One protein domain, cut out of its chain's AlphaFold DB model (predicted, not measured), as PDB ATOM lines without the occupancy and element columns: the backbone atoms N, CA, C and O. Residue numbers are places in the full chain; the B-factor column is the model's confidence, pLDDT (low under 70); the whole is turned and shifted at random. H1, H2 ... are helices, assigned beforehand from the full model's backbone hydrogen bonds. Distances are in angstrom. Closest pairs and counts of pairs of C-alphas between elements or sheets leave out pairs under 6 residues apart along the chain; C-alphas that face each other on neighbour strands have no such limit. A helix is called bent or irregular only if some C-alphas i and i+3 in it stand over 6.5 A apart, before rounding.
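What this domain is: This is residues 167 to 315 of the 316 residues of a protein of Hyphopichia burtonii NRRL Y-1933 (UniProt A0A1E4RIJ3). Three long helices, H1, H3 and H6, run up and down along a rod as a loose bundle, each against the one before it. Near one end the short H4 bridges H1 and H6 and H5 folds back on H6, while H2 sits off the other end on a loop; residues 167 to 172 of H1 stick out. The printed part has 149 residues, with six named helices, H1 to H6 in order, and no named strand: all helix. It is loose, with a radius of gyration of the C-alphas of 20.8 A and spans of 63 by 30 by 24 A.

Where its parts are: H1, residues 167 to 205, begins at C-alpha 167 (9.154, 28.033, 16.258) and is 57.0 A long. H2 is residues 217 to 222. H3, residues 226 to 252, is 39.0 A long. H4 is residues 255 to 261 and H5 residues 264 to 273. H6, residues 279 to 313, is 50.3 A long and ends at C-alpha 313 (-29.201, 6.711, 46.309). It has a kink of 31 degrees near residue 286 and is only just irregular: C-alphas 281 and 284 are 6.8 A apart.

How they stand to each other: H1, with residues 187 to 202 alone, touches H3 at a shallow tilt of 17 degrees, opposite ways; their closest C-alphas, of His 202 and Phe 231, are 6.8 A apart. H6 is close to but not clearly touching H3, the closest C-alphas being Leu 243 and Leu 295 at 7.2 A, and likewise H1, Tyr 192 and Asp 302 at 7.7 A. H4 touches H1, closest at the C-alphas of Gln 180 and Leu 255, 6.1 A, and H6, at Ser 260 and Val 287, 5.7 A. H5 and H6 form a hairpin. H2 touches no helix. Every O i to N i+4 pair is within hydrogen-bond range in H1 to H5, and 29 of 31 in H6.

The domain as a whole: The C-alphas of Val 167 and Leu 222, the two farthest apart, are 66.2 A apart. The printed part has no cut. The link from H1 to H2 is long. Mean pLDDT of the printed part is 74.8, and 61 residues are under 70, among them 207 to 226 and 253 to 288.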
ATOM      1  N   VAL A 167      10.551  28.192  16.693       68.88
ATOM      2  CA  VAL A 167       9.154  28.033  16.258       68.88
ATOM      3  C   VAL A 167       8.790  26.552  16.135       68.88
ATOM      4  O   VAL A 167       7.722  26.133  16.580       68.88
ATOM      5  N   TYR A 168       9.693  25.736  15.586       71.06
ATOM      6  CA  TYR A 168       9.492  24.290  15.486       71.06
ATOM      7  C   TYR A 168       9.435  23.621  16.868       71.06
ATOM      8  O   TYR A 168       8.559  22.794  17.125       71.06
ATOM      9  N   GLN A 169      10.311  24.025  17.790       68.88
ATOM     10  CA  GLN A 169      10.334  23.517  19.164       68.88
ATOM     11  C   GLN A 169       9.039  23.853  19.925       68.88
ATOM     12  O   GLN A 169       8.480  23.001  20.619       68.88
ATOM     13  N   GLN A 170       8.519  25.073  19.748       70.44
ATOM     14  CA  GLN A 170       7.234  25.485  20.317       70.44
ATOM     15  C   GLN A 170       6.069  24.659  19.754       70.44
ATOM     16  O   GLN A 170       5.271  24.132  20.530       70.44
ATOM     17  N   GLN A 171       6.012  24.453  18.434       74.31
ATOM     18  CA  GLN A 171       4.969  23.631  17.806       74.31
ATOM     19  C   GLN A 171       5.009  22.167  18.268       74.31
ATOM     20  O   GLN A 171       3.962  21.561  18.504       74.31
ATOM     21  N   LEU A 172       6.202  21.591  18.449       73.56
ATOM     22  CA  LEU A 172       6.349  20.242  19.002       73.56
ATOM     23  C   LEU A 172       5.819  20.152  20.437       73.56
ATOM     24  O   LEU A 172       5.131  19.189  20.784       73.56
ATOM     25  N   ASN A 173       6.095  21.157  21.267       70.62
ATOM     26  CA  ASN A 173       5.598  21.201  22.639       70.62
ATOM     27  C   ASN A 173       4.071  21.312  22.688       70.62
ATOM     28  O   ASN A 173       3.426  20.559  23.421       70.62
ATOM     29  N   GLU A 174       3.476  22.181  21.872       73.88
ATOM     30  CA  GLU A 174       2.017  22.305  21.759       73.88
ATOM     31  C   GLU A 174       1.363  20.998  21.294       73.88
ATOM     32  O   GLU A 174       0.367  20.549  21.875       73.88
ATOM     33  N   TYR A 175       1.962  20.336  20.303       75.94
ATOM     34  CA  TYR A 175       1.501  19.042  19.809       75.94
ATOM     35  C   TYR A 175       1.566  17.948  20.887       75.94
ATOM     36  O   TYR A 175       0.618  17.176  21.069       75.94
ATOM     37  N   ASN A 176       2.649  17.906  21.668       72.81
ATOM     38  CA  ASN A 176       2.801  16.946  22.761       72.81
ATOM     39  C   ASN A 176       1.787  17.193  23.890       72.81
ATOM     40  O   ASN A 176       1.198  16.241  24.410       72.81
ATOM     41  N   VAL A 177       1.507  18.459  24.219       71.44
ATOM     42  CA  VAL A 177       0.464  18.837  25.188       71.44
ATOM     43  C   VAL A 177      -0.919  18.403  24.706       71.44
ATOM     44  O   VAL A 177      -1.705  17.852  25.484       71.44
ATOM     45  N   TYR A 178      -1.224  18.611  23.426       77.88
ATOM     46  CA  TYR A 178      -2.484  18.165  22.839       77.88
ATOM     47  C   TYR A 178      -2.643  16.640  22.918       77.88
ATOM     48  O   TYR A 178      -3.687  16.136  23.352       77.88
ATOM     49  N   ASN A 179      -1.591  15.896  22.573       74.12
ATOM     50  CA  ASN A 179      -1.585  14.440  22.682       74.12
ATOM     51  C   ASN A 179      -1.786  13.981  24.127       74.12
ATOM     52  O   ASN A 179      -2.590  13.081  24.379       74.12
ATOM     53  N   GLN A 180      -1.131  14.625  25.093       73.06
ATOM     54  CA  GLN A 180      -1.303  14.305  26.505       73.06
ATOM     55  C   GLN A 180      -2.748  14.526  26.972       73.06
ATOM     56  O   GLN A 180      -3.328  13.644  27.611       73.06
ATOM     57  N   LYS A 181      -3.358  15.667  26.622       78.75
ATOM     58  CA  LYS A 181      -4.769  15.955  26.935       78.75
ATOM     59  C   LYS A 181      -5.705  14.925  26.309       78.75
ATOM     60  O   LYS A 181      -6.614  14.440  26.979       78.75
ATOM     61  N   SER A 182      -5.442  14.536  25.067       79.81
ATOM     62  CA  SER A 182      -6.228  13.529  24.352       79.81
ATOM     63  C   SER A 182      -6.161  12.161  25.031       79.81
ATOM     64  O   SER A 182      -7.185  11.498  25.192       79.81
ATOM     65  N   TRP A 183      -4.975  11.743  25.484       80.06
ATOM     66  CA  TRP A 183      -4.818  10.500  26.239       80.06
ATOM     67  C   TRP A 183      -5.528  10.564  27.589       80.06
ATOM     68  O   TRP A 183      -6.311   9.666  27.891       80.06
ATOM     69  N   LYS A 184      -5.343  11.643  28.358       80.38
ATOM     70  CA  LYS A 184      -6.061  11.844  29.628       80.38
ATOM     71  C   LYS A 184      -7.576  11.773  29.441       80.38
ATOM     72  O   LYS A 184      -8.252  11.089  30.201       80.38
ATOM     73  N   PHE A 185      -8.101  12.409  28.397       84.38
ATOM     74  CA  PHE A 185      -9.527  12.396  28.089       84.38
ATOM     75  C   PHE A 185     -10.050  10.993  27.750       84.38
ATOM     76  O   PHE A 185     -11.078  10.575  28.277       84.38
ATOM     77  N   ARG A 186      -9.323  10.225  26.928       86.81
ATOM     78  CA  ARG A 186      -9.691   8.834  26.601       86.81
ATOM     79  C   ARG A 186      -9.753   7.957  27.851       86.81
ATOM     80  O   ARG A 186     -10.716   7.218  28.028       86.81
ATOM     81  N   PHE A 187      -8.754   8.066  28.724       85.69
ATOM     82  CA  PHE A 187      -8.727   7.324  29.984       85.69
ATOM     83  C   PHE A 187      -9.845   7.747  30.937       85.69
ATOM     84  O   PHE A 187     -10.442   6.888  31.581       85.69
ATOM     85  N   LEU A 188     -10.184   9.037  30.976       86.31
ATOM     86  CA  LEU A 188     -11.304   9.541  31.765       86.31
ATOM     87  C   LEU A 188     -12.635   8.928  31.312       86.31
ATOM     88  O   LEU A 188     -13.393   8.449  32.152       86.31
ATOM     89  N   ILE A 189     -12.892   8.866  30.001       89.06
ATOM     90  CA  ILE A 189     -14.104   8.225  29.464       89.06
ATOM     91  C   ILE A 189     -14.168   6.755  29.879       89.06
ATOM     92  O   ILE A 189     -15.201   6.303  30.374       89.06
ATOM     93  N   VAL A 190     -13.078   6.007  29.686       89.50
ATOM     94  CA  VAL A 190     -13.034   4.576  30.022       89.50
ATOM     95  C   VAL A 190     -13.287   4.358  31.515       89.50
ATOM     96  O   VAL A 190     -14.110   3.515  31.863       89.50
ATOM     97  N   ARG A 191     -12.655   5.153  32.390       88.06
ATOM     98  CA  ARG A 191     -12.840   5.070  33.849       88.06
ATOM     99  C   ARG A 191     -14.276   5.346  34.254       88.06
ATOM    100  O   ARG A 191     -14.900   4.500  34.883       88.06
ATOM    101  N   TYR A 192     -14.840   6.476  33.833       90.25
ATOM    102  CA  TYR A 192     -16.206   6.840  34.220       90.25
ATOM    103  C   TYR A 192     -17.222   5.829  33.700       90.25
ATOM    104  O   TYR A 192     -18.140   5.453  34.423       90.25
ATOM    105  N   THR A 193     -17.022   5.322  32.484       91.38
ATOM    106  CA  THR A 193     -17.878   4.272  31.929       91.38
ATOM    107  C   THR A 193     -17.776   2.985  32.750       91.38
ATOM    108  O   THR A 193     -18.801   2.403  33.094       91.38
ATOM    109  N   ALA A 194     -16.567   2.559  33.130       90.31
ATOM    110  CA  ALA A 194     -16.364   1.367  33.951       90.31
ATOM    111  C   ALA A 194     -16.975   1.507  35.356       90.31
ATOM    112  O   ALA A 194     -17.608   0.568  35.842       90.31
ATOM    113  N   ILE A 195     -16.849   2.681  35.985       89.19
ATOM    114  CA  ILE A 195     -17.456   2.972  37.291       89.19
ATOM    115  C   ILE A 195     -18.976   2.940  37.195       89.19
ATOM    116  O   ILE A 195     -19.618   2.287  38.013       89.19
ATOM    117  N   LEU A 196     -19.552   3.602  36.189       89.44
ATOM    118  CA  LEU A 196     -20.997   3.616  35.987       89.44
ATOM    119  C   LEU A 196     -21.531   2.209  35.717       89.44
ATOM    120  O   LEU A 196     -22.504   1.814  36.346       89.44
ATOM    121  N   ILE A 197     -20.884   1.424  34.850       90.94
ATOM    122  CA  ILE A 197     -21.294   0.038  34.580       90.94
ATOM    123  C   ILE A 197     -21.239  -0.800  35.858       90.94
ATOM    124  O   ILE A 197     -22.203  -1.495  36.164       90.94
ATOM    125  N   ASN A 198     -20.147  -0.716  36.622       89.50
ATOM    126  CA  ASN A 198     -20.006  -1.445  37.881       89.50
ATOM    127  C   ASN A 198     -21.095  -1.032  38.890       89.50
ATOM    128  O   ASN A 198     -21.737  -1.886  39.503       89.50
ATOM    129  N   PHE A 199     -21.357   0.270  39.002       87.62
ATOM    130  CA  PHE A 199     -22.383   0.820  39.877       87.62
ATOM    131  C   PHE A 199     -23.794   0.375  39.478       87.62
ATOM    132  O   PHE A 199     -24.523  -0.141  40.318       87.62
ATOM    133  N   PHE A 200     -24.169   0.507  38.203       88.19
ATOM    134  CA  PHE A 200     -25.478   0.077  37.707       88.19
ATOM    135  C   PHE A 200     -25.654  -1.437  37.776       88.19
ATOM    136  O   PHE A 200     -26.742  -1.901  38.100       88.19
ATOM    137  N   TYR A 201     -24.597  -2.211  37.523       88.94
ATOM    138  CA  TYR A 201     -24.627  -3.659  37.690       88.94
ATOM    139  C   TYR A 201     -24.977  -4.031  39.133       88.94
ATOM    140  O   TYR A 201     -25.942  -4.759  39.354       88.94
ATOM    141  N   HIS A 202     -24.271  -3.485  40.124       85.31
ATOM    142  CA  HIS A 202     -24.569  -3.767  41.530       85.31
ATOM    143  C   HIS A 202     -25.937  -3.211  41.955       85.31
ATOM    144  O   HIS A 202     -26.675  -3.901  42.651       85.31
ATOM    145  N   TYR A 203     -26.324  -2.031  41.466       83.75
ATOM    146  CA  TYR A 203     -27.630  -1.432  41.745       83.75
ATOM    147  C   TYR A 203     -28.811  -2.252  41.204       83.75
ATOM    148  O   TYR A 203     -29.826  -2.373  41.879       83.75
ATOM    149  N   LEU A 204     -28.698  -2.815  39.997       83.12
ATOM    150  CA  LEU A 204     -29.772  -3.606  39.382       83.12
ATOM    151  C   LEU A 204     -29.803  -5.056  39.874       83.12
ATOM    152  O   LEU A 204     -30.868  -5.667  39.906       83.12
ATOM    153  N   THR A 205     -28.646  -5.624  40.223       83.00
ATOM    154  CA  THR A 205     -28.540  -7.046  40.592       83.00
ATOM    155  C   THR A 205     -28.844  -7.277  42.073       83.00
ATOM    156  O   THR A 205     -29.322  -8.347  42.447       83.00
ATOM    157  N   ILE A 206     -28.591  -6.282  42.928       77.44
ATOM    158  CA  ILE A 206     -28.881  -6.355  44.361       77.44
ATOM    159  C   ILE A 206     -30.271  -5.752  44.595       77.44
ATOM    160  O   ILE A 206     -30.424  -4.543  44.731       77.44
ATOM    161  N   ALA A 207     -31.290  -6.614  44.614       61.97
ATOM    162  CA  ALA A 207     -32.691  -6.214  44.782       61.97
ATOM    163  C   ALA A 207     -33.033  -5.747  46.211       61.97
ATOM    164  O   ALA A 207     -34.007  -5.022  46.412       61.97
ATOM    165  N   ASP A 208     -32.232  -6.137  47.203       63.16
ATOM    166  CA  ASP A 208     -32.411  -5.702  48.582       63.16
ATOM    167  C   ASP A 208     -31.807  -4.303  48.761       63.16
ATOM    168  O   ASP A 208     -30.687  -4.061  48.307       63.16
ATOM    169  N   LEU A 209     -32.466  -3.409  49.516       63.06
ATOM    170  CA  LEU A 209     -32.002  -2.045  49.876       63.06
ATOM    171  C   LEU A 209     -30.590  -1.998  50.521       63.06
ATOM    172  O   LEU A 209     -30.078  -0.939  50.870       63.06
ATOM    173  N   SER A 210     -29.930  -3.145  50.660       64.50
ATOM    174  CA  SER A 210     -28.555  -3.337  51.096       64.50
ATOM    175  C   SER A 210     -27.480  -2.598  50.289       64.50
ATOM    176  O   SER A 210     -26.397  -2.353  50.819       64.50
ATOM    177  N   PHE A 211     -27.758  -2.223  49.034       69.88
ATOM    178  CA  PHE A 211     -26.844  -1.413  48.218       69.88
ATOM    179  C   PHE A 211     -27.032   0.105  48.409       69.88
ATOM    180  O   PHE A 211     -26.312   0.908  47.817       69.88
ATOM    181  N   GLN A 212     -27.975   0.530  49.254       68.62
ATOM    182  CA  GLN A 212     -28.181   1.940  49.575       68.62
ATOM    183  C   GLN A 212     -27.266   2.376  50.723       68.62
ATOM    184  O   GLN A 212     -27.071   1.657  51.706       68.62
ATOM    185  N   SER A 213     -26.710   3.585  50.626       64.94
ATOM    186  CA  SER A 213     -26.021   4.189  51.767       64.94
ATOM    187  C   SER A 213     -27.049   4.880  52.664       64.94
ATOM    188  O   SER A 213     -27.931   5.567  52.170       64.94
ATOM    189  N   SER A 214     -26.988   4.667  53.979       65.44
ATOM    190  CA  SER A 214     -27.903   5.301  54.935       65.44
ATOM    191  C   SER A 214     -27.137   6.205  55.898       65.44
ATOM    192  O   SER A 214     -26.087   5.832  56.434       65.44
ATOM    193  N   SER A 215     -27.659   7.405  56.155       66.00
ATOM    194  CA  SER A 215     -27.046   8.381  57.075       66.00
ATOM    195  C   SER A 215     -27.015   7.897  58.529       66.00
ATOM    196  O   SER A 215     -26.164   8.325  59.306       66.00
ATOM    197  N   TYR A 216     -27.899   6.964  58.892       68.94
ATOM    198  CA  TYR A 216     -28.008   6.411  60.239       68.94
ATOM    199  C   TYR A 216     -27.097   5.189  60.414       68.94
ATOM    200  O   TYR A 216     -27.282   4.157  59.768       68.94
ATOM    201  N   SER A 217     -26.130   5.285  61.331       65.31
ATOM    202  CA  SER A 217     -25.177   4.206  61.648       65.31
ATOM    203  C   SER A 217     -25.859   2.899  62.067       65.31
ATOM    204  O   SER A 217     -25.379   1.820  61.732       65.31
ATOM    205  N   TYR A 218     -27.007   2.997  62.742       63.44
ATOM    206  CA  TYR A 218     -27.801   1.856  63.193       63.44
ATOM    207  C   TYR A 218     -28.352   1.015  62.030       63.44
ATOM    208  O   TYR A 218     -28.221  -0.203  62.035       63.44
ATOM    209  N   VAL A 219     -28.892   1.659  60.990       63.03
ATOM    210  CA  VAL A 219     -29.423   0.971  59.797       63.03
ATOM    211  C   VAL A 219     -28.290   0.306  59.011       63.03
ATOM    212  O   VAL A 219     -28.444  -0.804  58.514       63.03
ATOM    213  N   ARG A 220     -27.113   0.941  58.975       64.94
ATOM    214  CA  ARG A 220     -25.901   0.393  58.349       64.94
ATOM    215  C   ARG A 220     -25.369  -0.866  59.040       64.94
ATOM    216  O   ARG A 220     -24.781  -1.704  58.370       64.94
ATOM    217  N   GLY A 221     -25.573  -0.998  60.353       61.94
ATOM    218  CA  GLY A 221     -25.183  -2.188  61.120       61.94
ATOM    219  C   GLY A 221     -26.138  -3.376  60.971       61.94
ATOM    220  O   GLY A 221     -25.757  -4.500  61.284       61.94
ATOM    221  N   LEU A 222     -27.365  -3.140  60.493       63.00
ATOM    222  CA  LEU A 222     -28.391  -4.171  60.280       63.00
ATOM    223  C   LEU A 222     -28.345  -4.786  58.874       63.00
ATOM    224  O   LEU A 222     -28.915  -5.850  58.644       63.00
ATOM    225  N   VAL A 223     -27.678  -4.119  57.934       64.31
ATOM    226  CA  VAL A 223     -27.527  -4.554  56.544       64.31
ATOM    227  C   VAL A 223     -26.247  -5.375  56.399       64.31
ATOM    228  O   VAL A 223     -25.187  -4.979  56.882       64.31
ATOM    229  N   ALA A 224     -26.319  -6.509  55.696       63.25
ATOM    230  CA  ALA A 224     -25.136  -7.307  55.387       63.25
ATOM    231  C   ALA A 224     -24.107  -6.460  54.614       63.25
ATOM    232  O   ALA A 224     -24.404  -5.939  53.545       63.25
ATOM    233  N   THR A 225     -22.875  -6.355  55.117       66.50
ATOM    234  CA  THR A 225     -21.773  -5.597  54.484       66.50
ATOM    235  C   THR A 225     -21.231  -6.246  53.203       66.50
ATOM    236  O   THR A 225     -20.396  -5.674  52.508       66.50
ATOM    237  N   SER A 226     -21.680  -7.461  52.881       68.62
ATOM    238  CA  SER A 226     -21.193  -8.260  51.751       68.62
ATOM    239  C   SER A 226     -21.340  -7.582  50.374       68.62
ATOM    240  O   SER A 226     -20.380  -7.619  49.599       68.62
ATOM    241  N   PRO A 227     -22.476  -6.943  50.025       75.25
ATOM    242  CA  PRO A 227     -22.689  -6.414  48.678       75.25
ATOM    243  C   PRO A 227     -21.891  -5.129  48.410       75.25
ATOM    244  O   PRO A 227     -21.288  -4.976  47.350       75.25
ATOM    245  N   THR A 228     -21.807  -4.232  49.397       76.88
ATOM    246  CA  THR A 228     -21.019  -2.991  49.305       76.88
ATOM    247  C   THR A 228     -19.520  -3.276  49.272       76.88
ATOM    248  O   THR A 228     -18.803  -2.686  48.465       76.88
ATOM    249  N   ASN A 229     -19.041  -4.242  50.062       82.38
ATOM    250  CA  ASN A 229     -17.647  -4.688  50.006       82.38
ATOM    251  C   ASN A 229     -17.293  -5.302  48.644       82.38
ATOM    252  O   ASN A 229     -16.200  -5.061  48.132       82.38
ATOM    253  N   THR A 230     -18.214  -6.052  48.033       83.88
ATOM    254  CA  THR A 230     -18.014  -6.639  46.696       83.88
ATOM    255  C   THR A 230     -17.918  -5.550  45.625       83.88
ATOM    256  O   THR A 230     -16.998  -5.583  44.804       83.88
ATOM    257  N   PHE A 231     -18.778  -4.527  45.693       86.44
ATOM    258  CA  PHE A 231     -18.686  -3.352  44.823       86.44
ATOM    259  C   PHE A 231     -17.346  -2.627  44.983       86.44
ATOM    260  O   PHE A 231     -16.654  -2.420  43.989       86.44
ATOM    261  N   ILE A 232     -16.943  -2.287  46.215       86.25
ATOM    262  CA  ILE A 232     -15.691  -1.555  46.476       86.25
ATOM    263  C   ILE A 232     -14.475  -2.367  46.026       86.25
ATOM    264  O   ILE A 232     -13.567  -1.815  45.409       86.25
ATOM    265  N   THR A 233     -14.468  -3.678  46.271       88.38
ATOM    266  CA  THR A 233     -13.383  -4.569  45.832       88.38
ATOM    267  C   THR A 233     -13.292  -4.607  44.308       88.38
ATOM    268  O   THR A 233     -12.209  -4.461  43.741       88.38
ATOM    269  N   THR A 234     -14.433  -4.732  43.627       87.75
ATOM    270  CA  THR A 234     -14.490  -4.739  42.160       87.75
ATOM    271  C   THR A 234     -14.072  -3.382  41.591       87.75
ATOM    272  O   THR A 234     -13.253  -3.331  40.678       87.75
ATOM    273  N   PHE A 235     -14.553  -2.280  42.170       91.00
ATOM    274  CA  PHE A 235     -14.158  -0.917  41.817       91.00
ATOM    275  C   PHE A 235     -12.644  -0.711  41.950       91.00
ATOM    276  O   PHE A 235     -12.005  -0.329  40.975       91.00
ATOM    277  N   LEU A 236     -12.055  -1.039  43.104       89.81
ATOM    278  CA  LEU A 236     -10.617  -0.880  43.336       89.81
ATOM    279  C   LEU A 236      -9.776  -1.756  42.403       89.81
ATOM    280  O   LEU A 236      -8.724  -1.316  41.952       89.81
ATOM    281  N   SER A 237     -10.228  -2.974  42.090       91.12
ATOM    282  CA  SER A 237      -9.518  -3.864  41.164       91.12
ATOM    283  C   SER A 237      -9.481  -3.305  39.738       91.12
ATOM    284  O   SER A 237      -8.412  -3.240  39.132       91.12
ATOM    285  N   ILE A 238     -10.622  -2.830  39.228       89.25
ATOM    286  CA  ILE A 238     -10.722  -2.183  37.914       89.25
ATOM    287  C   ILE A 238      -9.876  -0.912  37.892       89.25
ATOM    288  O   ILE A 238      -9.111  -0.694  36.955       89.25
ATOM    289  N   GLU A 239      -9.972  -0.104  38.942       88.38
ATOM    290  CA  GLU A 239      -9.248   1.153  39.050       88.38
ATOM    291  C   GLU A 239      -7.733   0.934  39.085       88.38
ATOM    292  O   GLU A 239      -6.986   1.582  38.356       88.38
ATOM    293  N   LEU A 240      -7.266  -0.064  39.835       89.81
ATOM    294  CA  LEU A 240      -5.863  -0.462  39.851       89.81
ATOM    295  C   LEU A 240      -5.385  -0.916  38.463       89.81
ATOM    296  O   LEU A 240      -4.310  -0.510  38.019       89.81
ATOM    297  N   VAL A 241      -6.177  -1.712  37.740       90.81
ATOM    298  CA  VAL A 241      -5.840  -2.153  36.373       90.81
ATOM    299  C   VAL A 241      -5.770  -0.965  35.408       90.81
ATOM    300  O   VAL A 241      -4.848  -0.882  34.592       90.81
ATOM    301  N   ILE A 242      -6.695  -0.010  35.501       87.38
ATOM    302  CA  ILE A 242      -6.692   1.158  34.618       87.38
ATOM    303  C   ILE A 242      -5.527   2.099  34.950       87.38
ATOM    304  O   ILE A 242      -4.830   2.539  34.034       87.38
ATOM    305  N   LEU A 243      -5.262   2.370  36.232       85.94
ATOM    306  CA  LEU A 243      -4.152   3.224  36.667       85.94
ATOM    307  C   LEU A 243      -2.793   2.621  36.310       85.94
ATOM    308  O   LEU A 243      -1.912   3.331  35.826       85.94
ATOM    309  N   THR A 244      -2.623   1.308  36.485       86.31
ATOM    310  CA  THR A 244      -1.391   0.612  36.076       86.31
ATOM    311  C   THR A 244      -1.202   0.659  34.563       86.31
ATOM    312  O   THR A 244      -0.112   0.981  34.089       86.31
ATOM    313  N   THR A 245      -2.267   0.449  33.788       86.50
ATOM    314  CA  THR A 245      -2.235   0.572  32.322       86.50
ATOM    315  C   THR A 245      -1.901   1.999  31.878       86.50
ATOM    316  O   THR A 245      -1.071   2.199  30.989       86.50
ATOM    317  N   TYR A 246      -2.491   3.009  32.523       83.94
ATOM    318  CA  TYR A 246      -2.194   4.419  32.276       83.94
ATOM    319  C   TYR A 246      -0.736   4.762  32.609       83.94
ATOM    320  O   TYR A 246      -0.075   5.452  31.832       83.94
ATOM    321  N   PHE A 247      -0.199   4.233  33.709       82.44
ATOM    322  CA  PHE A 247       1.199   4.417  34.089       82.44
ATOM    323  C   PHE A 247       2.165   3.779  33.078       82.44
ATOM    324  O   PHE A 247       3.131   4.417  32.654       82.44
ATOM    325  N   ILE A 248       1.889   2.554  32.617       82.69
ATOM    326  CA  ILE A 248       2.713   1.873  31.604       82.69
ATOM    327  C   ILE A 248       2.683   2.637  30.273       82.69
ATOM    328  O   ILE A 248       3.725   2.908  29.683       82.69
ATOM    329  N   ILE A 249       1.507   3.061  29.808       81.12
ATOM    330  CA  ILE A 249       1.400   3.827  28.556       81.12
ATOM    331  C   ILE A 249       2.041   5.212  28.705       81.12
ATOM    332  O   ILE A 249       2.700   5.695  27.783       81.12
ATOM    333  N   GLY A 250       1.894   5.846  29.868       74.00
ATOM    334  CA  GLY A 250       2.491   7.145  30.158       74.00
ATOM    335  C   GLY A 250       4.019   7.110  30.231       74.00
ATOM    336  O   GLY A 250       4.665   8.058  29.781       74.00
ATOM    337  N   THR A 251       4.601   6.012  30.724       72.94
ATOM    338  CA  THR A 251       6.059   5.803  30.732       72.94
ATOM    339  C   THR A 251       6.594   5.491  29.334       72.94
ATOM    340  O   THR A 251       7.561   6.122  28.914       72.94
ATOM    341  N   GLN A 252       5.927   4.620  28.567       75.81
ATOM    342  CA  GLN A 252       6.324   4.280  27.191       75.81
ATOM    343  C   GLN A 252       6.232   5.463  26.219       75.81
ATOM    344  O   GLN A 252       7.043   5.583  25.306       75.81
ATOM    345  N   LYS A 253       5.243   6.346  26.399       67.31
ATOM    346  CA  LYS A 253       5.018   7.511  25.526       67.31
ATOM    347  C   LYS A 253       5.645   8.806  26.045       67.31
ATOM    348  O   LYS A 253       5.318   9.872  25.535       67.31
ATOM    349  N   HIS A 254       6.496   8.728  27.073       63.19
ATOM    350  CA  HIS A 254       7.130   9.880  27.730       63.19
ATOM    351  C   HIS A 254       6.160  11.000  28.167       63.19
ATOM    352  O   HIS A 254       6.582  12.134  28.402       63.19
ATOM    353  N   LEU A 255       4.871  10.693  28.358       59.75
ATOM    354  CA  LEU A 255       3.823  11.683  28.646       59.75
ATOM    355  C   LEU A 255       4.070  12.430  29.968       59.75
ATOM    356  O   LEU A 255       3.643  13.572  30.120       59.75
ATOM    357  N   PHE A 256       4.791  11.812  30.910       58.34
ATOM    358  CA  PHE A 256       5.152  12.411  32.200       58.34
ATOM    359  C   PHE A 256       6.330  13.393  32.124       58.34
ATOM    360  O   PHE A 256       6.402  14.321  32.930       58.34
ATOM    361  N   LYS A 257       7.230  13.244  31.140       56.31
ATOM    362  CA  LYS A 257       8.369  14.158  30.954       56.31
ATOM    363  C   LYS A 257       7.876  15.532  30.478       56.31
ATOM    364  O   LYS A 257       8.236  16.550  31.059       56.31
ATOM    365  N   THR A 258       6.920  15.534  29.549       52.84
ATOM    366  CA  THR A 258       6.244  16.745  29.051       52.84
ATOM    367  C   THR A 258       5.269  17.354  30.070       52.84
ATOM    368  O   THR A 258       5.150  18.574  30.169       52.84
ATOM    369  N   ALA A 259       4.595  16.529  30.888       50.31
ATOM    370  CA  ALA A 259       3.760  17.007  32.002       50.31
ATOM    371  C   ALA A 259       4.574  17.790  33.042       50.31
ATOM    372  O   ALA A 259       4.104  18.766  33.629       50.31
ATOM    373  N   SER A 260       5.803  17.331  33.278       53.72
ATOM    374  CA  SER A 260       6.742  17.983  34.168       53.72
ATOM    375  C   SER A 260       7.209  19.311  33.586       53.72
ATOM    376  O   SER A 260       7.209  20.284  34.313       53.72
ATOM    377  N   GLU A 261       7.554  19.421  32.307       54.75
ATOM    378  CA  GLU A 261       8.089  20.667  31.714       54.75
ATOM    379  C   GLU A 261       7.115  21.863  31.756       54.75
ATOM    380  O   GLU A 261       7.540  23.015  31.834       54.75
ATOM    381  N   ASN A 262       5.806  21.606  31.817       54.12
ATOM    382  CA  ASN A 262       4.785  22.655  31.910       54.12
ATOM    383  C   ASN A 262       4.352  23.018  33.338       54.12
ATOM    384  O   ASN A 262       3.558  23.944  33.509       54.12
ATOM    385  N   ASN A 263       4.857  22.331  34.365       58.50
ATOM    386  CA  ASN A 263       4.487  22.637  35.743       58.50
ATOM    387  C   ASN A 263       5.282  23.835  36.302       58.50
ATOM    388  O   ASN A 263       6.483  23.957  36.076       58.50
ATOM    389  N   PRO A 264       4.659  24.726  37.090       61.00
ATOM    390  CA  PRO A 264       5.358  25.869  37.682       61.00
ATOM    391  C   PRO A 264       6.467  25.434  38.653       61.00
ATOM    392  O   PRO A 264       7.454  26.140  38.815       61.00
ATOM    393  N   ILE A 265       6.342  24.248  39.256       57.47
ATOM    394  CA  ILE A 265       7.312  23.688  40.210       57.47
ATOM    395  C   ILE A 265       8.626  23.315  39.524       57.47
ATOM    396  O   ILE A 265       9.697  23.507  40.083       57.47
ATOM    397  N   THR A 266       8.571  22.792  38.306       59.97
ATOM    398  CA  THR A 266       9.767  22.398  37.549       59.97
ATOM    399  C   THR A 266      10.417  23.600  36.883       59.97
ATOM    400  O   THR A 266      11.638  23.619  36.795       59.97
ATOM    401  N   LYS A 267       9.630  24.627  36.528       64.12
ATOM    402  CA  LYS A 267      10.125  25.967  36.169       64.12
ATOM    403  C   LYS A 267      10.826  26.646  37.348       64.12
ATOM    404  O   LYS A 267      11.892  27.230  37.187       64.12
ATOM    405  N   LEU A 268      10.274  26.516  38.554       64.62
ATOM    406  CA  LEU A 268      10.905  27.001  39.781       64.62
ATOM    407  C   LEU A 268      12.174  26.208  40.114       64.62
ATOM    408  O   LEU A 268      13.173  26.791  40.518       64.62
ATOM    409  N   LEU A 269      12.165  24.889  39.911       63.16
ATOM    410  CA  LEU A 269      13.330  24.035  40.128       63.16
ATOM    411  C   LEU A 269      14.436  24.309  39.102       63.16
ATOM    412  O   LEU A 269      15.603  24.339  39.476       63.16
ATOM    413  N   SER A 270      14.095  24.548  37.832       63.12
ATOM    414  CA  SER A 270      15.071  24.944  36.814       63.12
ATOM    415  C   SER A 270      15.654  26.323  37.120       63.12
ATOM    416  O   SER A 270      16.871  26.481  37.058       63.12
ATOM    417  N   MET A 271      14.834  27.283  37.568       60.59
ATOM    418  CA  MET A 271      15.319  28.579  38.066       60.59
ATOM    419  C   MET A 271      16.193  28.439  39.323       60.59
ATOM    420  O   MET A 271      17.218  29.102  39.429       60.59
ATOM    421  N   GLY A 272      15.844  27.549  40.255       58.44
ATOM    422  CA  GLY A 272      16.641  27.272  41.453       58.44
ATOM    423  C   GLY A 272      17.960  26.558  41.145       58.44
ATOM    424  O   GLY A 272      18.971  26.814  41.796       58.44
ATOM    425  N   SER A 273      17.980  25.705  40.117       58.12
ATOM    426  CA  SER A 273      19.176  24.968  39.696       58.12
ATOM    427  C   SER A 273      20.276  25.851  39.099       58.12
ATOM    428  O   SER A 273      21.433  25.443  39.104       58.12
ATOM    429  N   LEU A 274      19.943  27.078  38.674       64.38
ATOM    430  CA  LEU A 274      20.922  28.105  38.289       64.38
ATOM    431  C   LEU A 274      21.743  28.606  39.488       64.38
ATOM    432  O   LEU A 274      22.880  29.030  39.315       64.38
ATOM    433  N   VAL A 275      21.178  28.547  40.697       64.69
ATOM    434  CA  VAL A 275      21.846  28.955  41.943       64.69
ATOM    435  C   VAL A 275      22.474  27.747  42.648       64.69
ATOM    436  O   VAL A 275      23.522  27.870  43.276       64.69
ATOM    437  N   LEU A 276      21.857  26.567  42.524       62.84
ATOM    438  CA  LEU A 276      22.296  25.319  43.153       62.84
ATOM    439  C   LEU A 276      22.253  24.153  42.142       62.84
ATOM    440  O   LEU A 276      21.219  23.487  42.022       62.84
ATOM    441  N   PRO A 277      23.367  23.828  41.457       63.06
ATOM    442  CA  PRO A 277      23.400  22.790  40.414       63.06
ATOM    443  C   PRO A 277      23.067  21.380  40.938       63.06
ATOM    444  O   PRO A 277      22.628  20.513  40.185       63.06
ATOM    445  N   GLN A 278      23.176  21.158  42.252       61.81
ATOM    446  CA  GLN A 278      22.782  19.910  42.917       61.81
ATOM    447  C   GLN A 278      21.277  19.595  42.783       61.81
ATOM    448  O   GLN A 278      20.871  18.444  42.929       61.81
ATOM    449  N   LEU A 279      20.438  20.584  42.449       59.94
ATOM    450  CA  LEU A 279      18.998  20.396  42.232       59.94
ATOM    451  C   LEU A 279      18.670  19.620  40.945       59.94
ATOM    452  O   LEU A 279      17.582  19.050  40.842       59.94
ATOM    453  N   GLN A 280      19.604  19.525  39.992       61.34
ATOM    454  CA  GLN A 280      19.401  18.739  38.771       61.34
ATOM    455  C   GLN A 280      19.280  17.234  39.056       61.34
ATOM    456  O   GLN A 280      18.487  16.551  38.407       61.34
ATOM    457  N   GLN A 281      19.980  16.728  40.078       68.25
ATOM    458  CA  GLN A 281      19.909  15.318  40.480       68.25
ATOM    459  C   GLN A 281      18.520  14.937  41.020       68.25
ATOM    460  O   GLN A 281      18.045  13.823  40.803       68.25
ATOM    461  N   TYR A 282      17.817  15.882  41.649       67.69
ATOM    462  CA  TYR A 282      16.469  15.662  42.177       67.69
ATOM    463  C   TYR A 282      15.370  15.832  41.127       67.69
ATOM    464  O   TYR A 282      14.233  15.430  41.372       67.69
ATOM    465  N   ARG A 283      15.684  16.369  39.939       63.62
ATOM    466  CA  ARG A 283      14.694  16.606  38.876       63.62
ATOM    467  C   ARG A 283      13.960  15.323  38.499       63.62
ATOM    468  O   ARG A 283      12.738  15.339  38.409       63.62
ATOM    469  N   SER A 284      14.679  14.208  38.346       67.06
ATOM    470  CA  SER A 284      14.062  12.920  38.005       67.06
ATOM    471  C   SER A 284      13.110  12.425  39.098       67.06
ATOM    472  O   SER A 284      12.026  11.945  38.783       67.06
ATOM    473  N   LEU A 285      13.477  12.575  40.374       69.62
ATOM    474  CA  LEU A 285      12.624  12.177  41.498       69.62
ATOM    475  C   LEU A 285      11.376  13.056  41.587       69.62
ATOM    476  O   LEU A 285      10.276  12.552  41.787       69.62
ATOM    477  N   ILE A 286      11.533  14.363  41.381       66.38
ATOM    478  CA  ILE A 286      10.430  15.324  41.426       66.38
ATOM    479  C   ILE A 286       9.455  15.088  40.268       66.38
ATOM    480  O   ILE A 286       8.250  15.116  40.494       66.38
ATOM    481  N   VAL A 287       9.945  14.787  39.059       65.94
ATOM    482  CA  VAL A 287       9.106  14.394  37.910       65.94
ATOM    483  C   VAL A 287       8.283  13.149  38.243       65.94
ATOM    484  O   VAL A 287       7.081  13.122  37.985       65.94
ATOM    485  N   SER A 288       8.907  12.133  38.848       67.81
ATOM    486  CA  SER A 288       8.206  10.923  39.281       67.81
ATOM    487  C   SER A 288       7.144  11.237  40.335       67.81
ATOM    488  O   SER A 288       6.000  10.820  40.177       67.81
ATOM    489  N   ILE A 289       7.481  12.026  41.360       73.69
ATOM    490  CA  ILE A 289       6.549  12.445  42.419       73.69
ATOM    491  C   ILE A 289       5.363  13.223  41.837       73.69
ATOM    492  O   ILE A 289       4.222  12.940  42.193       73.69
ATOM    493  N   LEU A 290       5.601  14.154  40.910       68.75
ATOM    494  CA  LEU A 290       4.533  14.892  40.227       68.75
ATOM    495  C   LEU A 290       3.630  13.962  39.409       68.75
ATOM    496  O   LEU A 290       2.413  14.130  39.419       68.75
ATOM    497  N   GLY A 291       4.213  12.969  38.731       69.06
ATOM    498  CA  GLY A 291       3.463  11.938  38.015       69.06
ATOM    499  C   GLY A 291       2.563  11.122  38.947       69.06
ATOM    500  O   GLY A 291       1.392  10.913  38.638       69.06
ATOM    501  N   TYR A 292       3.068  10.731  40.121       76.44
ATOM    502  CA  TYR A 292       2.262  10.069  41.153       76.44
ATOM    503  C   TYR A 292       1.177  10.979  41.732       76.44
ATOM    504  O   TYR A 292       0.099  10.495  42.071       76.44
ATOM    505  N   TRP A 293       1.418  12.291  41.803       78.69
ATOM    506  CA  TRP A 293       0.403  13.244  42.247       78.69
ATOM    507  C   TRP A 293      -0.757  13.337  41.241       78.69
ATOM    508  O   TRP A 293      -1.927  13.316  41.611       78.69
ATOM    509  N   ASP A 294      -0.459  13.352  39.944       75.62
ATOM    510  CA  ASP A 294      -1.490  13.326  38.899       75.62
ATOM    511  C   ASP A 294      -2.341  12.037  38.990       75.62
ATOM    512  O   ASP A 294      -3.568  12.092  38.918       75.62
ATOM    513  N   LEU A 295      -1.711  10.884  39.268       80.00
ATOM    514  CA  LEU A 295      -2.406   9.608  39.510       80.00
ATOM    515  C   LEU A 295      -3.281   9.625  40.770       80.00
ATOM    516  O   LEU A 295      -4.407   9.130  40.744       80.00
ATOM    517  N   LEU A 296      -2.789  10.186  41.879       82.56
ATOM    518  CA  LEU A 296      -3.578  10.265  43.110       82.56
ATOM    519  C   LEU A 296      -4.778  11.202  42.930       82.56
ATOM    520  O   LEU A 296      -5.867  10.898  43.406       82.56
ATOM    521  N   GLY A 297      -4.593  12.318  42.215       83.19
ATOM    522  CA  GLY A 297      -5.675  13.238  41.864       83.19
ATOM    523  C   GLY A 297      -6.747  12.561  41.011       83.19
ATOM    524  O   GLY A 297      -7.940  12.743  41.255       83.19
ATOM    525  N   MET A 298      -6.332  11.711  40.067       84.00
ATOM    526  CA  MET A 298      -7.247  10.866  39.303       84.00
ATOM    527  C   MET A 298      -8.049   9.934  40.217       84.00
ATOM    528  O   MET A 298      -9.276   9.916  40.122       84.00
ATOM    529  N   LEU A 299      -7.398   9.203  41.123       86.25
ATOM    530  CA  LEU A 299      -8.075   8.284  42.046       86.25
ATOM    531  C   LEU A 299      -9.041   9.022  42.991       86.25
ATOM    532  O   LEU A 299     -10.157   8.558  43.218       86.25
ATOM    533  N   LEU A 300      -8.657  10.198  43.499       87.88
ATOM    534  CA  LEU A 300      -9.538  11.035  44.320       87.88
ATOM    535  C   LEU A 300     -10.790  11.482  43.557       87.88
ATOM    536  O   LEU A 300     -11.877  11.500  44.136       87.88
ATOM    537  N   SER A 301     -10.651  11.834  42.276       88.44
ATOM    538  CA  SER A 301     -11.787  12.199  41.419       88.44
ATOM    539  C   SER A 301     -12.797  11.055  41.307       88.44
ATOM    540  O   SER A 301     -14.006  11.280  41.386       88.44
ATOM    541  N   ASP A 302     -12.313   9.823  41.183       87.62
ATOM    542  CA  ASP A 302     -13.163   8.642  41.030       87.62
ATOM    543  C   ASP A 302     -13.850   8.268  42.344       87.62
ATOM    544  O   ASP A 302     -15.048   7.992  42.355       87.62
ATOM    545  N   ILE A 303     -13.135   8.361  43.469       88.50
ATOM    546  CA  ILE A 303     -13.737   8.225  44.803       88.50
ATOM    547  C   ILE A 303     -14.818   9.290  45.013       88.50
ATOM    548  O   ILE A 303     -15.907   8.972  45.487       88.50
ATOM    549  N   SER A 304     -14.551  10.542  44.631       88.94
ATOM    550  CA  SER A 304     -15.532  11.631  44.679       88.94
ATOM    551  C   SER A 304     -16.796  11.282  43.887       88.94
ATOM    552  O   SER A 304     -17.906  11.422  44.399       88.94
ATOM    553  N   LEU A 305     -16.648  10.770  42.663       89.19
ATOM    554  CA  LEU A 305     -17.776  10.354  41.831       89.19
ATOM    555  C   LEU A 305     -18.580   9.215  42.480       89.19
ATOM    556  O   LEU A 305     -19.807   9.284  42.524       89.19
ATOM    557  N   VAL A 306     -17.907   8.210  43.045       87.94
ATOM    558  CA  VAL A 306     -18.558   7.117  43.786       87.94
ATOM    559  C   VAL A 306     -19.337   7.652  44.992       87.94
ATOM    560  O   VAL A 306     -20.488   7.266  45.192       87.94
ATOM    561  N   ILE A 307     -18.765   8.579  45.765       86.75
ATOM    562  CA  ILE A 307     -19.445   9.211  46.908       86.75
ATOM    563  C   ILE A 307     -20.713   9.942  46.455       86.75
ATOM    564  O   ILE A 307     -21.759   9.793  47.087       86.75
ATOM    565  N   VAL A 308     -20.650  10.696  45.354       88.06
ATOM    566  CA  VAL A 308     -21.823  11.388  44.793       88.06
ATOM    567  C   VAL A 308     -22.900  10.384  44.378       88.06
ATOM    568  O   VAL A 308     -24.067  10.573  44.718       88.06
ATOM    569  N   LEU A 309     -22.527   9.292  43.706       85.81
ATOM    570  CA  LEU A 309     -23.460   8.243  43.285       85.81
ATOM    571  C   LEU A 309     -24.162   7.569  44.479       85.81
ATOM    572  O   LEU A 309     -25.386   7.435  44.474       85.81
ATOM    573  N   PHE A 310     -23.424   7.208  45.534       83.19
ATOM    574  CA  PHE A 310     -24.025   6.676  46.764       83.19
ATOM    575  C   PHE A 310     -24.880   7.712  47.502       83.19
ATOM    576  O   PHE A 310     -25.911   7.352  48.074       83.19
ATOM    577  N   GLY A 311     -24.490   8.989  47.464       81.25
ATOM    578  CA  GLY A 311     -25.259  10.096  48.028       81.25
ATOM    579  C   GLY A 311     -26.602  10.318  47.325       81.25
ATOM    580  O   GLY A 311     -27.590  10.621  47.990       81.25
ATOM    581  N   LEU A 312     -26.674  10.108  46.006       81.88
ATOM    582  CA  LEU A 312     -27.930  10.179  45.246       81.88
ATOM    583  C   LEU A 312     -28.903   9.059  45.627       81.88
ATOM    584  O   LEU A 312     -30.104   9.297  45.720       81.88
ATOM    585  N   ILE A 313     -28.387   7.857  45.886       78.56
ATOM    586  CA  ILE A 313     -29.201   6.711  46.309       78.56
ATOM    587  C   ILE A 313     -29.610   6.815  47.789       78.56
ATOM    588  O   ILE A 313     -30.645   6.285  48.174       78.56
ATOM    589  N   SER A 314     -28.847   7.541  48.614       70.50
ATOM    590  CA  SER A 314     -29.066   7.674  50.065       70.50
ATOM    591  C   SER A 314     -30.344   8.410  50.487       70.50
ATOM    592  O   SER A 314     -30.638   8.453  51.684       70.50
ATOM    593  N   ARG A 315     -31.039   9.084  49.563       52.12
ATOM    594  CA  ARG A 315     -32.125  10.026  49.886       52.12
ATOM    595  C   ARG A 315     -33.541   9.483  49.628       52.12
ATOM    596  O   ARG A 315     -34.495  10.235  49.816       52.12
TER     597      ARG A 315